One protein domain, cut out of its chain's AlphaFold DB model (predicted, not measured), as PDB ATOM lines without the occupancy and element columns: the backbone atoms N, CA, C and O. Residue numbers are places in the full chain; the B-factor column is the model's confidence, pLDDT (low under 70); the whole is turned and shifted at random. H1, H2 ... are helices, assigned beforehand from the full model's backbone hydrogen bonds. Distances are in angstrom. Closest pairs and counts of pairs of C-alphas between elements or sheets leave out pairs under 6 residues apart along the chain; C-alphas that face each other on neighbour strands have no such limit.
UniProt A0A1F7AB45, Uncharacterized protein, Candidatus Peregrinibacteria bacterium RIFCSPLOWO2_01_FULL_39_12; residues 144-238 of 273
ATOM      1  N   GLN A 144      56.638  25.744 -26.640       75.56
ATOM      2  CA  GLN A 144      56.713  25.102 -25.314       75.56
ATOM      3  C   GLN A 144      55.344  24.586 -24.849       75.56
ATOM      4  O   GLN A 144      55.263  23.726 -23.979       75.56
ATOM      5  N   ASN A 145      54.255  25.073 -25.447       81.94
ATOM      6  CA  ASN A 145      52.903  24.612 -25.159       81.94
ATOM      7  C   ASN A 145      52.673  23.157 -25.624       81.94
ATOM      8  O   ASN A 145      52.445  22.888 -26.806       81.94
ATOM      9  N   GLU A 146      52.643  22.233 -24.664       82.12
ATOM     10  CA  GLU A 146      52.382  20.794 -24.844       82.12
ATOM     11  C   GLU A 146      51.133  20.473 -25.675       82.12
ATOM     12  O   GLU A 146      51.118  19.547 -26.488       82.12
ATOM     13  N   GLY A 147      50.054  21.235 -25.491       81.31
ATOM     14  CA  GLY A 147      48.807  21.004 -26.209       81.31
ATOM     15  C   GLY A 147      48.879  21.404 -27.681       81.31
ATOM     16  O   GLY A 147      48.303  20.718 -28.525       81.31
ATOM     17  N   LEU A 148      49.620  22.464 -28.009       78.44
ATOM     18  CA  LEU A 148      49.897  22.841 -29.396       78.44
ATOM     19  C   LEU A 148      50.802  21.832 -30.088       78.44
ATOM     20  O   LEU A 148      50.531  21.464 -31.236       78.44
ATOM     21  N   VAL A 149      51.834  21.355 -29.391       78.50
ATOM     22  CA  VAL A 149      52.677  20.276 -29.905       78.50
ATOM     23  C   VAL A 149      51.831  19.028 -30.139       78.50
ATOM     24  O   VAL A 149      51.903  18.440 -31.220       78.50
ATOM     25  N   GLN A 150      50.941  18.674 -29.207       79.50
ATOM     26  CA  GLN A 150      50.083  17.510 -29.386       79.50
ATOM     27  C   GLN A 150      49.089  17.648 -30.533       79.50
ATOM     28  O   GLN A 150      48.904  16.693 -31.274       79.50
ATOM     29  N   GLU A 151      48.465  18.807 -30.740       76.44
ATOM     30  CA  GLU A 151      47.562  19.005 -31.885       76.44
ATOM     31  C   GLU A 151      48.309  18.914 -33.227       76.44
ATOM     32  O   GLU A 151      47.783  18.374 -34.210       76.44
ATOM     33  N   ALA A 152      49.555  19.396 -33.273       73.25
ATOM     34  CA  ALA A 152      50.418  19.246 -34.440       73.25
ATOM     35  C   ALA A 152      50.763  17.770 -34.697       73.25
ATOM     36  O   ALA A 152      50.721  17.314 -35.840       73.25
ATOM     37  N   VAL A 153      51.062  17.019 -33.636       75.44
ATOM     38  CA  VAL A 153      51.356  15.585 -33.701       75.44
ATOM     39  C   VAL A 153      50.108  14.769 -34.059       75.44
ATOM     40  O   VAL A 153      50.184  13.955 -34.973       75.44
ATOM     41  N   ASP A 154      48.947  15.037 -33.457       75.75
ATOM     42  CA  ASP A 154      47.657  14.370 -33.721       75.75
ATOM     43  C   ASP A 154      47.184  14.548 -35.169       75.75
ATOM     44  O   ASP A 154      46.545  13.661 -35.749       75.75
ATOM     45  N   THR A 155      47.497  15.700 -35.770       70.56
ATOM     46  CA  THR A 155      47.216  15.970 -37.188       70.56
ATOM     47  C   THR A 155      47.948  14.985 -38.101       70.56
ATOM     48  O   THR A 155      47.450  14.652 -39.179       70.56
ATOM     49  N   VAL A 156      49.098  14.487 -37.652       67.56
ATOM     50  CA  VAL A 156      49.981  13.612 -38.418       67.56
ATOM     51  C   VAL A 156      49.808  12.140 -38.030       67.56
ATOM     52  O   VAL A 156      49.613  11.272 -38.884       67.56
ATOM     53  N   PHE A 157      49.839  11.849 -36.738       62.50
ATOM     54  CA  PHE A 157      49.740  10.523 -36.162       62.50
ATOM     55  C   PHE A 157      48.462  10.471 -35.331       62.50
ATOM     56  O   PHE A 157      48.407  11.034 -34.249       62.50
ATOM     57  N   LYS A 158      47.412   9.793 -35.815       64.31
ATOM     58  CA  LYS A 158      46.163   9.653 -35.036       64.31
ATOM     59  C   LYS A 158      46.512   9.113 -33.627       64.31
ATOM     60  O   LYS A 158      47.214   8.107 -33.565       64.31
ATOM     61  N   SER A 159      46.071   9.778 -32.560       58.62
ATOM     62  CA  SER A 159      46.565   9.632 -31.176       58.62
ATOM     63  C   SER A 159      46.758   8.192 -30.658       58.62
ATOM     64  O   SER A 159      45.877   7.351 -30.848       58.62
ATOM     65  N   GLU A 160      47.830   7.955 -29.895       55.88
ATOM     66  CA  GLU A 160      47.975   6.850 -28.927       55.88
ATOM     67  C   GLU A 160      48.328   7.458 -27.553       55.88
ATOM     68  O   GLU A 160      48.940   8.521 -27.497       55.88
ATOM     69  N   ASP A 161      47.862   6.844 -26.462       53.69
ATOM     70  CA  ASP A 161      47.914   7.408 -25.104       53.69
ATOM     71  C   ASP A 161      49.355   7.437 -24.553       53.69
ATOM     72  O   ASP A 161      50.035   6.407 -24.525       53.69
ATOM     73  N   ILE A 162      49.829   8.611 -24.124       53.06
ATOM     74  CA  ILE A 162      51.176   8.833 -23.573       53.06
ATOM     75  C   ILE A 162      51.009   9.417 -22.164       53.06
ATOM     76  O   ILE A 162      50.607  10.557 -22.048       53.06
ATOM     77  N   GLY A 163      51.331   8.654 -21.110       54.38
ATOM     78  CA  GLY A 163      51.679   9.113 -19.744       54.38
ATOM     79  C   GLY A 163      50.752  10.073 -18.948       54.38
ATOM     80  O   GLY A 163      50.100  10.978 -19.453       54.38
ATOM     81  N   HIS A 164      50.765   9.963 -17.612       49.59
ATOM     82  CA  HIS A 164      49.849  10.715 -16.727       49.59
ATOM     83  C   HIS A 164      50.184  12.217 -16.551       49.59
ATOM     84  O   HIS A 164      49.275  13.046 -16.516       49.59
ATOM     85  N   LYS A 165      51.466  12.612 -16.426       53.41
ATOM     86  CA  LYS A 165      51.855  14.040 -16.259       53.41
ATOM     87  C   LYS A 165      51.610  14.866 -17.523       53.41
ATOM     88  O   LYS A 165      51.105  15.983 -17.443       53.41
ATOM     89  N   TYR A 166      51.900  14.263 -18.668       60.34
ATOM     90  CA  TYR A 166      51.591  14.766 -19.998       60.34
ATOM     91  C   TYR A 166      50.091  15.072 -20.169       60.34
ATOM     92  O   TYR A 166      49.698  16.131 -20.664       60.34
ATOM     93  N   GLY A 167      49.235  14.200 -19.627       67.69
ATOM     94  CA  GLY A 167      47.788  14.387 -19.635       67.69
ATOM     95  C   GLY A 167      47.302  15.697 -18.999       67.69
ATOM     96  O   GLY A 167      46.299  16.233 -19.465       67.69
ATOM     97  N   MET A 168      47.989  16.249 -17.988       75.50
ATOM     98  CA  MET A 168      47.542  17.483 -17.319       75.50
ATOM     99  C   MET A 168      47.753  18.733 -18.177       75.50
ATOM    100  O   MET A 168      46.815  19.504 -18.354       75.50
ATOM    101  N   MET A 169      48.943  18.912 -18.763       75.19
ATOM    102  CA  MET A 169      49.237  20.078 -19.611       75.19
ATOM    103  C   MET A 169      48.381  20.061 -20.886       75.19
ATOM    104  O   MET A 169      47.794  21.074 -21.274       75.19
ATOM    105  N   VAL A 170      48.192  18.877 -21.478       81.19
ATOM    106  CA  VAL A 170      47.259  18.684 -22.597       81.19
ATOM    107  C   VAL A 170      45.807  18.942 -22.172       81.19
ATOM    108  O   VAL A 170      45.036  19.528 -22.936       81.19
ATOM    109  N   ALA A 171      45.401  18.541 -20.963       84.00
ATOM    110  CA  ALA A 171      44.060  18.819 -20.449       84.00
ATOM    111  C   ALA A 171      43.821  20.319 -20.234       84.00
ATOM    112  O   ALA A 171      42.751  20.815 -20.600       84.00
ATOM    113  N   ASP A 172      44.803  21.051 -19.707       87.50
ATOM    114  CA  ASP A 172      44.722  22.500 -19.540       87.50
ATOM    115  C   ASP A 172      44.646  23.218 -20.887       87.50
ATOM    116  O   ASP A 172      43.762  24.056 -21.080       87.50
ATOM    117  N   PHE A 173      45.442  22.814 -21.879       89.56
ATOM    118  CA  PHE A 173      45.279  23.331 -23.236       89.56
ATOM    119  C   PHE A 173      43.895  23.012 -23.820       89.56
ATOM    120  O   PHE A 173      43.241  23.892 -24.375       89.56
ATOM    121  N   ARG A 174      43.377  21.787 -23.667       88.75
ATOM    122  CA  ARG A 174      42.029  21.428 -24.156       88.75
ATOM    123  C   ARG A 174      40.937  22.252 -23.474       88.75
ATOM    124  O   ARG A 174      39.979  22.681 -24.123       88.75
ATOM    125  N   LYS A 175      41.085  22.516 -22.176       92.06
ATOM    126  CA  LYS A 175      40.207  23.405 -21.404       92.06
ATOM    127  C   LYS A 175      40.294  24.843 -21.916       92.06
ATOM    128  O   LYS A 175      39.257  25.490 -22.079       92.06
ATOM    129  N   PHE A 176      41.497  25.326 -22.212       93.31
ATOM    130  CA  PHE A 176      41.717  26.616 -22.855       93.31
ATOM    131  C   PHE A 176      41.048  26.679 -24.234       93.31
ATOM    132  O   PHE A 176      40.229  27.563 -24.470       93.31
ATOM    133  N   ALA A 177      41.285  25.696 -25.102       92.06
ATOM    134  CA  ALA A 177      40.699  25.590 -26.435       92.06
ATOM    135  C   ALA A 177      39.164  25.563 -26.410       92.06
ATOM    136  O   ALA A 177      38.514  26.208 -27.235       92.06
ATOM    137  N   GLY A 178      38.570  24.883 -25.426       91.62
ATOM    138  CA  GLY A 178      37.129  24.924 -25.190       91.62
ATOM    139  C   GLY A 178      36.623  26.330 -24.852       91.62
ATOM    140  O   GLY A 178      35.605  26.754 -25.386       91.62
ATOM    141  N   ARG A 179      37.338  27.087 -24.011       92.75
ATOM    142  CA  ARG A 179      36.985  28.478 -23.646       92.75
ATOM    143  C   ARG A 179      37.258  29.481 -24.770       92.75
ATOM    144  O   ARG A 179      36.569  30.494 -24.877       92.75
ATOM    145  N   PHE A 180      38.252  29.192 -25.601       91.38
ATOM    146  CA  PHE A 180      38.623  29.981 -26.766       91.38
ATOM    147  C   PHE A 180      37.540  29.946 -27.847       91.38
ATOM    148  O   PHE A 180      37.301  30.936 -28.539       91.38
ATOM    149  N   ASP A 181      36.852  28.816 -27.989       91.56
ATOM    150  CA  ASP A 181      35.745  28.662 -28.915       91.56
ATOM    151  C   ASP A 181      34.403  29.082 -28.290       91.56
ATOM    152  O   ASP A 181      33.988  28.562 -27.260       91.56
ATOM    153  N   ARG A 182      33.642  29.965 -28.953       82.12
ATOM    154  CA  ARG A 182      32.339  30.435 -28.425       82.12
ATOM    155  C   ARG A 182      31.320  29.321 -28.176       82.12
ATOM    156  O   ARG A 182      30.413  29.520 -27.376       82.12
ATOM    157  N   GLY A 183      31.433  28.202 -28.889       84.31
ATOM    158  CA  GLY A 183      30.551  27.046 -28.753       84.31
ATOM    159  C   GLY A 183      31.101  25.952 -27.841       84.31
ATOM    160  O   GLY A 183      30.511  24.878 -27.800       84.31
ATOM    161  N   GLY A 184      32.235  26.171 -27.164       86.62
ATOM    162  CA  GLY A 184      32.863  25.144 -26.333       86.62
ATOM    163  C   GLY A 184      33.536  24.019 -27.124       86.62
ATOM    164  O   GLY A 184      33.911  23.002 -26.543       86.62
ATOM    165  N   ASN A 185      33.666  24.143 -28.451       90.56
ATOM    166  CA  ASN A 185      34.196  23.066 -29.278       90.56
ATOM    167  C   ASN A 185      35.727  23.058 -29.235       90.56
ATOM    168  O   ASN A 185      36.377  23.798 -29.974       90.56
ATOM    169  N   VAL A 186      36.280  22.165 -28.410       86.62
ATOM    170  CA  VAL A 186      37.727  21.986 -28.208       86.62
ATOM    171  C   VAL A 186      38.462  21.826 -29.535       86.62
ATOM    172  O   VAL A 186      39.361  22.599 -29.822       86.62
ATOM    173  N   LYS A 187      38.029  20.910 -30.410       83.88
ATOM    174  CA  LYS A 187      38.718  20.631 -31.682       83.88
ATOM    175  C   LYS A 187      38.759  21.845 -32.615       83.88
ATOM    176  O   LYS A 187      39.756  22.083 -33.294       83.88
ATOM    177  N   ARG A 188      37.664  22.607 -32.690       87.25
ATOM    178  CA  ARG A 188      37.619  23.846 -33.484       87.25
ATOM    179  C   ARG A 188      38.493  24.932 -32.854       87.25
ATOM    180  O   ARG A 188      39.192  25.624 -33.592       87.25
ATOM    181  N   GLY A 189      38.462  25.050 -31.526       88.94
ATOM    182  CA  GLY A 189      39.315  25.943 -30.749       88.94
ATOM    183  C   GLY A 189      40.795  25.660 -30.986       88.94
ATOM    184  O   GLY A 189      41.491  26.537 -31.487       88.94
ATOM    185  N   SER A 190      41.236  24.422 -30.751       85.62
ATOM    186  CA  SER A 190      42.611  23.953 -30.946       85.62
ATOM    187  C   SER A 190      43.149  24.302 -32.330       85.62
ATOM    188  O   SER A 190      44.181  24.951 -32.448       85.62
ATOM    189  N   LYS A 191      42.404  23.961 -33.394       83.75
ATOM    190  CA  LYS A 191      42.806  24.265 -34.777       83.75
ATOM    191  C   LYS A 191      42.979  25.758 -35.031       83.75
ATOM    192  O   LYS A 191      43.880  26.160 -35.764       83.75
ATOM    193  N   LYS A 192      42.085  26.580 -34.478       89.06
ATOM    194  CA  LYS A 192      42.147  28.031 -34.657       89.06
ATOM    195  C   LYS A 192      43.321  28.632 -33.885       89.06
ATOM    196  O   LYS A 192      44.000  29.482 -34.448       89.06
ATOM    197  N   ILE A 193      43.561  28.180 -32.653       87.50
ATOM    198  CA  ILE A 193      44.714  28.598 -31.846       87.50
ATOM    199  C   ILE A 193      46.003  28.213 -32.566       87.50
ATOM    200  O   ILE A 193      46.827  29.084 -32.803       87.50
ATOM    201  N   TYR A 194      46.132  26.956 -33.000       81.44
ATOM    202  CA  TYR A 194      47.308  26.475 -33.726       81.44
ATOM    203  C   TYR A 194      47.612  27.319 -34.967       81.44
ATOM    204  O   TYR A 194      48.745  27.739 -35.169       81.44
ATOM    205  N   ARG A 195      46.590  27.636 -35.775       81.25
ATOM    206  CA  ARG A 195      46.768  28.501 -36.947       81.25
ATOM    207  C   ARG A 195      47.255  29.902 -36.566       81.25
ATOM    208  O   ARG A 195      48.173  30.400 -37.196       81.25
ATOM    209  N   LEU A 196      46.634  30.537 -35.570       82.25
ATOM    210  CA  LEU A 196      47.034  31.880 -35.126       82.25
ATOM    211  C   LEU A 196      48.451  31.890 -34.553       82.25
ATOM    212  O   LEU A 196      49.205  32.813 -34.823       82.25
ATOM    213  N   TYR A 197      48.808  30.844 -33.813       80.94
ATOM    214  CA  TYR A 197      50.141  30.662 -33.261       80.94
ATOM    215  C   TYR A 197      51.186  30.523 -34.375       80.94
ATOM    216  O   TYR A 197      52.201  31.206 -34.355       80.94
ATOM    217  N   ALA A 198      50.909  29.698 -35.390       70.56
ATOM    218  CA  ALA A 198      51.785  29.527 -36.550       70.56
ATOM    219  C   ALA A 198      51.913  30.799 -37.413       70.56
ATOM    220  O   ALA A 198      52.917  30.983 -38.091       70.56
ATOM    221  N   GLU A 199      50.902  31.671 -37.396       76.44
ATOM    222  CA  GLU A 199      50.930  32.999 -38.026       76.44
ATOM    223  C   GLU A 199      51.564  34.078 -37.119       76.44
ATOM    224  O   GLU A 199      51.527  35.252 -37.477       76.44
ATOM    225  N   GLU A 200      52.099  33.703 -35.949       72.00
ATOM    226  CA  GLU A 200      52.662  34.600 -34.921       72.00
ATOM    227  C   GLU A 200      51.675  35.683 -34.425       72.00
ATOM    228  O   GLU A 200      52.058  36.733 -33.914       72.00
ATOM    229  N   LYS A 201      50.364  35.428 -34.530       79.44
ATOM    230  CA  LYS A 201      49.285  36.341 -34.108       79.44
ATOM    231  C   LYS A 201      48.887  36.120 -32.653       79.44
ATOM    232  O   LYS A 201      47.721  35.856 -32.345       79.44
ATOM    233  N   PHE A 202      49.854  36.199 -31.749       80.69
ATOM    234  CA  PHE A 202      49.647  35.893 -30.334       80.69
ATOM    235  C   PHE A 202      48.639  36.848 -29.662       80.69
ATOM    236  O   PHE A 202      47.766  36.396 -28.917       80.69
ATOM    237  N   ASP A 203      48.651  38.130 -30.031       80.25
ATOM    238  CA  ASP A 203      47.689  39.147 -29.574       80.25
ATOM    239  C   ASP A 203      46.247  38.753 -29.895       80.25
ATOM    240  O   ASP A 203      45.331  38.925 -29.089       80.25
ATOM    241  N   GLU A 204      46.023  38.196 -31.090       85.50
ATOM    242  CA  GLU A 204      44.697  37.750 -31.506       85.50
ATOM    243  C   GLU A 204      44.230  36.549 -30.682       85.50
ATOM    244  O   GLU A 204      43.033  36.436 -30.396       85.50
ATOM    245  N   ILE A 205      45.148  35.664 -30.271       86.38
ATOM    246  CA  ILE A 205      44.818  34.547 -29.383       86.38
ATOM    247  C   ILE A 205      44.290  35.104 -28.054       86.38
ATOM    248  O   ILE A 205      43.211  34.703 -27.603       86.38
ATOM    249  N   PHE A 206      44.990  36.072 -27.462       87.25
ATOM    250  CA  PHE A 206      44.543  36.678 -26.212       87.25
ATOM    251  C   PHE A 206      43.218  37.439 -26.377       87.25
ATOM    252  O   PHE A 206      42.256  37.122 -25.681       87.25
ATOM    253  N   LYS A 207      43.098  38.335 -27.367       87.75
ATOM    254  CA  LYS A 207      41.871  39.121 -27.635       87.75
ATOM    255  C   LYS A 207      40.632  38.236 -27.836       87.75
ATOM    256  O   LYS A 207      39.520  38.577 -27.427       87.75
ATOM    257  N   ILE A 208      40.786  37.071 -28.473       91.44
ATOM    258  CA  ILE A 208      39.682  36.114 -28.638       91.44
ATOM    259  C   ILE A 208      39.330  35.443 -27.307       91.44
ATOM    260  O   ILE A 208      38.140  35.310 -27.001       91.44
ATOM    261  N   TYR A 209      40.332  34.998 -26.545       90.69
ATOM    262  CA  TYR A 209      40.128  34.378 -25.238       90.69
ATOM    263  C   TYR A 209      39.472  35.347 -24.249       90.69
ATOM    264  O   TYR A 209      38.500  34.982 -23.583       90.69
ATOM    265  N   GLU A 210      39.936  36.593 -24.234       88.50
ATOM    266  CA  GLU A 210      39.409  37.679 -23.420       88.50
ATOM    267  C   GLU A 210      37.912  37.874 -23.680       88.50
ATOM    268  O   GLU A 210      37.075  37.611 -22.811       88.50
ATOM    269  N   LYS A 211      37.560  38.144 -24.941       89.94
ATOM    270  CA  LYS A 211      36.172  38.326 -25.383       89.94
ATOM    271  C   LYS A 211      35.270  37.123 -25.101       89.94
ATOM    272  O   LYS A 211      34.069  37.260 -24.847       89.94
ATOM    273  N   ASN A 212      35.798  35.910 -25.250       90.88
ATOM    274  CA  ASN A 212      34.987  34.701 -25.150       90.88
ATOM    275  C   ASN A 212      34.863  34.178 -23.715       90.88
ATOM    276  O   ASN A 212      33.877  33.480 -23.442       90.88
ATOM    277  N   TYR A 213      35.788  34.525 -22.816       90.44
ATOM    278  CA  TYR A 213      35.837  33.986 -21.459       90.44
ATOM    279  C   TYR A 213      36.129  35.022 -20.364       90.44
ATOM    280  O   TYR A 213      35.367  35.055 -19.395       90.44
ATOM    281  N   VAL A 214      37.179  35.839 -20.488       87.56
ATOM    282  CA  VAL A 214      37.608  36.782 -19.431       87.56
ATOM    283  C   VAL A 214      36.547  37.858 -19.186       87.56
ATOM    284  O   VAL A 214      36.092  38.011 -18.056       87.56
ATOM    285  N   ASP A 215      36.028  38.492 -20.241       86.25
ATOM    286  CA  ASP A 215      34.996  39.543 -20.153       86.25
ATOM    287  C   ASP A 215      33.685  39.064 -19.518       86.25
ATOM    288  O   ASP A 215      32.864  39.850 -19.046       86.25
ATOM    289  N   LYS A 216      33.462  37.748 -19.510       89.00
ATOM    290  CA  LYS A 216      32.270  37.126 -18.926       89.00
ATOM    291  C   LYS A 216      32.430  36.836 -17.433       89.00
ATOM    292  O   LYS A 216      31.475  36.372 -16.803       89.00
ATOM    293  N   GLN A 217      33.616  37.054 -16.864       89.31
ATOM    294  CA  GLN A 217      33.855  36.883 -15.437       89.31
ATOM    295  C   GLN A 217      33.288  38.065 -14.649       89.31
ATOM    296  O   GLN A 217      33.393  39.221 -15.041       89.31
ATOM    297  N   LYS A 218      32.657  37.754 -13.513       90.56
ATOM    298  CA  LYS A 218      31.902  38.733 -12.714       90.56
ATOM    299  C   LYS A 218      32.757  39.565 -11.756       90.56
ATOM    300  O   LYS A 218      32.247  40.530 -11.202       90.56
ATOM    301  N   THR A 219      33.988  39.145 -11.491       90.81
ATOM    302  CA  THR A 219      34.869  39.746 -10.482       90.81
ATOM    303  C   THR A 219      36.268  39.891 -11.057       90.81
ATOM    304  O   THR A 219      36.672  39.049 -11.862       90.81
ATOM    305  N   GLU A 220      36.996  40.915 -10.619       86.44
ATOM    306  CA  GLU A 220      38.386  41.142 -11.037       86.44
ATOM    307  C   GLU A 220      39.275  39.945 -10.672       86.44
ATOM    308  O   GLU A 220      39.895  39.386 -11.566       86.44
ATOM    309  N   ASP A 221      39.145  39.373  -9.467       86.12
ATOM    310  CA  ASP A 221      39.870  38.147  -9.077       86.12
ATOM    311  C   ASP A 221      39.713  36.980 -10.075       86.12
ATOM    312  O   ASP A 221      40.604  36.151 -10.251       86.12
ATOM    313  N   LYS A 222      38.548  36.872 -10.730       85.69
ATOM    314  CA  LYS A 222      38.292  35.813 -11.718       85.69
ATOM    315  C   LYS A 222      38.860  36.153 -13.087       85.69
ATOM    316  O   LYS A 222      39.165  35.228 -13.840       85.69
ATOM    317  N   LYS A 223      38.954  37.439 -13.422       84.25
ATOM    318  CA  LYS A 223      39.652  37.895 -14.624       84.25
ATOM    319  C   LYS A 223      41.152  37.678 -14.462       84.25
ATOM    320  O   LYS A 223      41.740  37.050 -15.335       84.25
ATOM    321  N   ASP A 224      41.709  38.030 -13.306       83.31
ATOM    322  CA  ASP A 224      43.111  37.787 -12.956       83.31
ATOM    323  C   ASP A 224      43.437  36.290 -12.996       83.31
ATOM    324  O   ASP A 224      44.367  35.867 -13.676       83.31
ATOM    325  N   ALA A 225      42.605  35.440 -12.383       86.56
ATOM    326  CA  ALA A 225      42.793  33.991 -12.455       86.56
ATOM    327  C   ALA A 225      42.690  33.431 -13.889       86.56
ATOM    328  O   ALA A 225      43.350  32.447 -14.228       86.56
ATOM    329  N   ALA A 226      41.849  34.021 -14.746       86.88
ATOM    330  CA  ALA A 226      41.764  33.635 -16.154       86.88
ATOM    331  C   ALA A 226      43.010  34.072 -16.940       86.88
ATOM    332  O   ALA A 226      43.448  33.352 -17.836       86.88
ATOM    333  N   PHE A 227      43.589  35.215 -16.582       85.75
ATOM    334  CA  PHE A 227      44.831  35.712 -17.149       85.75
ATOM    335  C   PHE A 227      46.033  34.855 -16.737       85.75
ATOM    336  O   PHE A 227      46.787  34.408 -17.598       85.75
ATOM    337  N   GLU A 228      46.154  34.503 -15.458       87.50
ATOM    338  CA  GLU A 228      47.191  33.578 -14.985       87.50
ATOM    339  C   GLU A 228      47.071  32.197 -15.649       87.50
ATOM    340  O   GLU A 228      48.070  31.585 -16.021       87.50
ATOM    341  N   PHE A 229      45.844  31.734 -15.914       89.62
ATOM    342  CA  PHE A 229      45.629  30.515 -16.696       89.62
ATOM    343  C   PHE A 229      46.073  30.649 -18.165       89.62
ATOM    344  O   PHE A 229      46.531  29.676 -18.756       89.62
ATOM    345  N   PHE A 230      45.953  31.830 -18.780       88.81
ATOM    346  CA  PHE A 230      46.504  32.061 -20.119       88.81
ATOM    347  C   PHE A 230      48.035  31.954 -20.106       88.81
ATOM    348  O   PHE A 230      48.590  31.238 -20.940       88.81
ATOM    349  N   LYS A 231      48.700  32.581 -19.124       85.81
ATOM    350  CA  LYS A 231      50.161  32.497 -18.950       85.81
ATOM    351  C   LYS A 231      50.647  31.069 -18.764       85.81
ATOM    352  O   LYS A 231      51.619  30.663 -19.387       85.81
ATOM    353  N   SER A 232      49.941  30.278 -17.953       84.88
ATOM    354  CA  SER A 232      50.319  28.880 -17.733       84.88
ATOM    355  C   SER A 232      50.170  28.017 -18.986       84.88
ATOM    356  O   SER A 232      50.838  26.997 -19.106       84.88
ATOM    357  N   VAL A 233      49.265  28.386 -19.899       87.19
ATOM    358  CA  VAL A 233      49.069  27.665 -21.162       87.19
ATOM    359  C   VAL A 233      50.116  28.077 -22.196       87.19
ATOM    360  O   VAL A 233      50.548  27.220 -22.955       87.19
ATOM    361  N   PHE A 234      50.558  29.335 -22.230       84.31
ATOM    362  CA  PHE A 234      51.572  29.822 -23.177       84.31
ATOM    363  C   PHE A 234      52.831  30.358 -22.471       84.31
ATOM    364  O   PHE A 234      53.176  31.527 -22.635       84.31
ATOM    365  N   PRO A 235      53.534  29.529 -21.681       79.94
ATOM    366  CA  PRO A 235      54.661  29.975 -20.858       79.94
ATOM    367  C   PRO A 235      55.826  30.583 -21.656       79.94
ATOM    368  O   PRO A 235      56.686  31.240 -21.079       79.94
ATOM    369  N   GLU A 236      55.876  30.355 -22.967       72.19
ATOM    370  CA  GLU A 236      56.897  30.865 -23.879       72.19
ATOM    371  C   GLU A 236      56.698  32.313 -24.346       72.19
ATOM    372  O   GLU A 236      57.539  32.828 -25.078       72.19
ATOM    373  N   LEU A 237      55.584  32.963 -24.016       75.94
ATOM    374  CA  LEU A 237      55.341  34.343 -24.441       75.94
ATOM    375  C   LEU A 237      55.984  35.320 -23.447       75.94
ATOM    376  O   LEU A 237      56.080  35.033 -22.256       75.94
ATOM    377  N   ASP A 238      56.452  36.473 -23.929       71.31
ATOM    378  CA  ASP A 238      56.989  37.513 -23.045       71.31
ATOM    379  C   ASP A 238      55.839  38.232 -22.329       71.31
ATOM    380  O   ASP A 238      54.913  38.728 -22.976       71.31
TER     381      ASP A 238
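Overview. This is residues 144 to 238 of the 273 residues of an uncharacterized protein of Candidatus Peregrinibacteria bacterium RIFCSPLOWO2_01_FULL_39_12 (UniProt A0A1F7AB45). Five helices make a crossed cluster round H2, the longest, which runs through the middle: H1 and H3 stand nearly square to it, H4 folds back beside H3 as a helical hairpin, and H5 reaches away from H2 with only its last residues, 230 to 233, touching it. Residues 160 to 165, of which 164 and 165 belong to H2, stick out from the rest. The printed part has 95 residues with five named helices, H1 to H5 in order, and no named strand: all helix. It is compact, with a radius of gyration of the C-alphas of 13.2 A and spans of 40 by 29 by 29 A.

Arrangement. Start at H1, residues 146 to 156, which touches H2, residues 164 to 180, about perpendicular at 88 degrees; their closest C-alphas, of Gly 147 and Val 170, are 4.6 A apart. Look next at H3, residues 186 to 198: its closest C-alpha to H2 is Val 186, 4.3 A from that of Gly 178, at 89 degrees. H4, residues 202 to 212, forms a hairpin with H3, at a shallow tilt of 29 degrees, opposite ways; the closest C-alphas, of Ile 193 and Ile 205, are 6.4 A apart. H5, residues 220 to 233, touches H2 at a steep tilt of 54 degrees, with the closest C-alphas, Phe 173 and Val 233, 6.1 A apart. Every O i to N i+4 pair is within hydrogen-bond range in H3, H4 and H5, against 6 of 7 in H1 and 11 of 13 in H2.

Along the chain. Find C-alpha 146 at (52.382, 20.794, -24.844), where H1 begins its 15.5 A. H2 spans 24.5 A, H3 18.0 A and H4 15.6 A. H5 runs 20.0 A to C-alpha 233 at (49.069, 27.665, -21.162).

Size, cuts and confidence. The C-alphas of Phe 157 and Thr 219, the two farthest apart, are 41.6 A apart. The printed part has no cut and no long link. Look for pLDDT under 70 at residues 156 to 167.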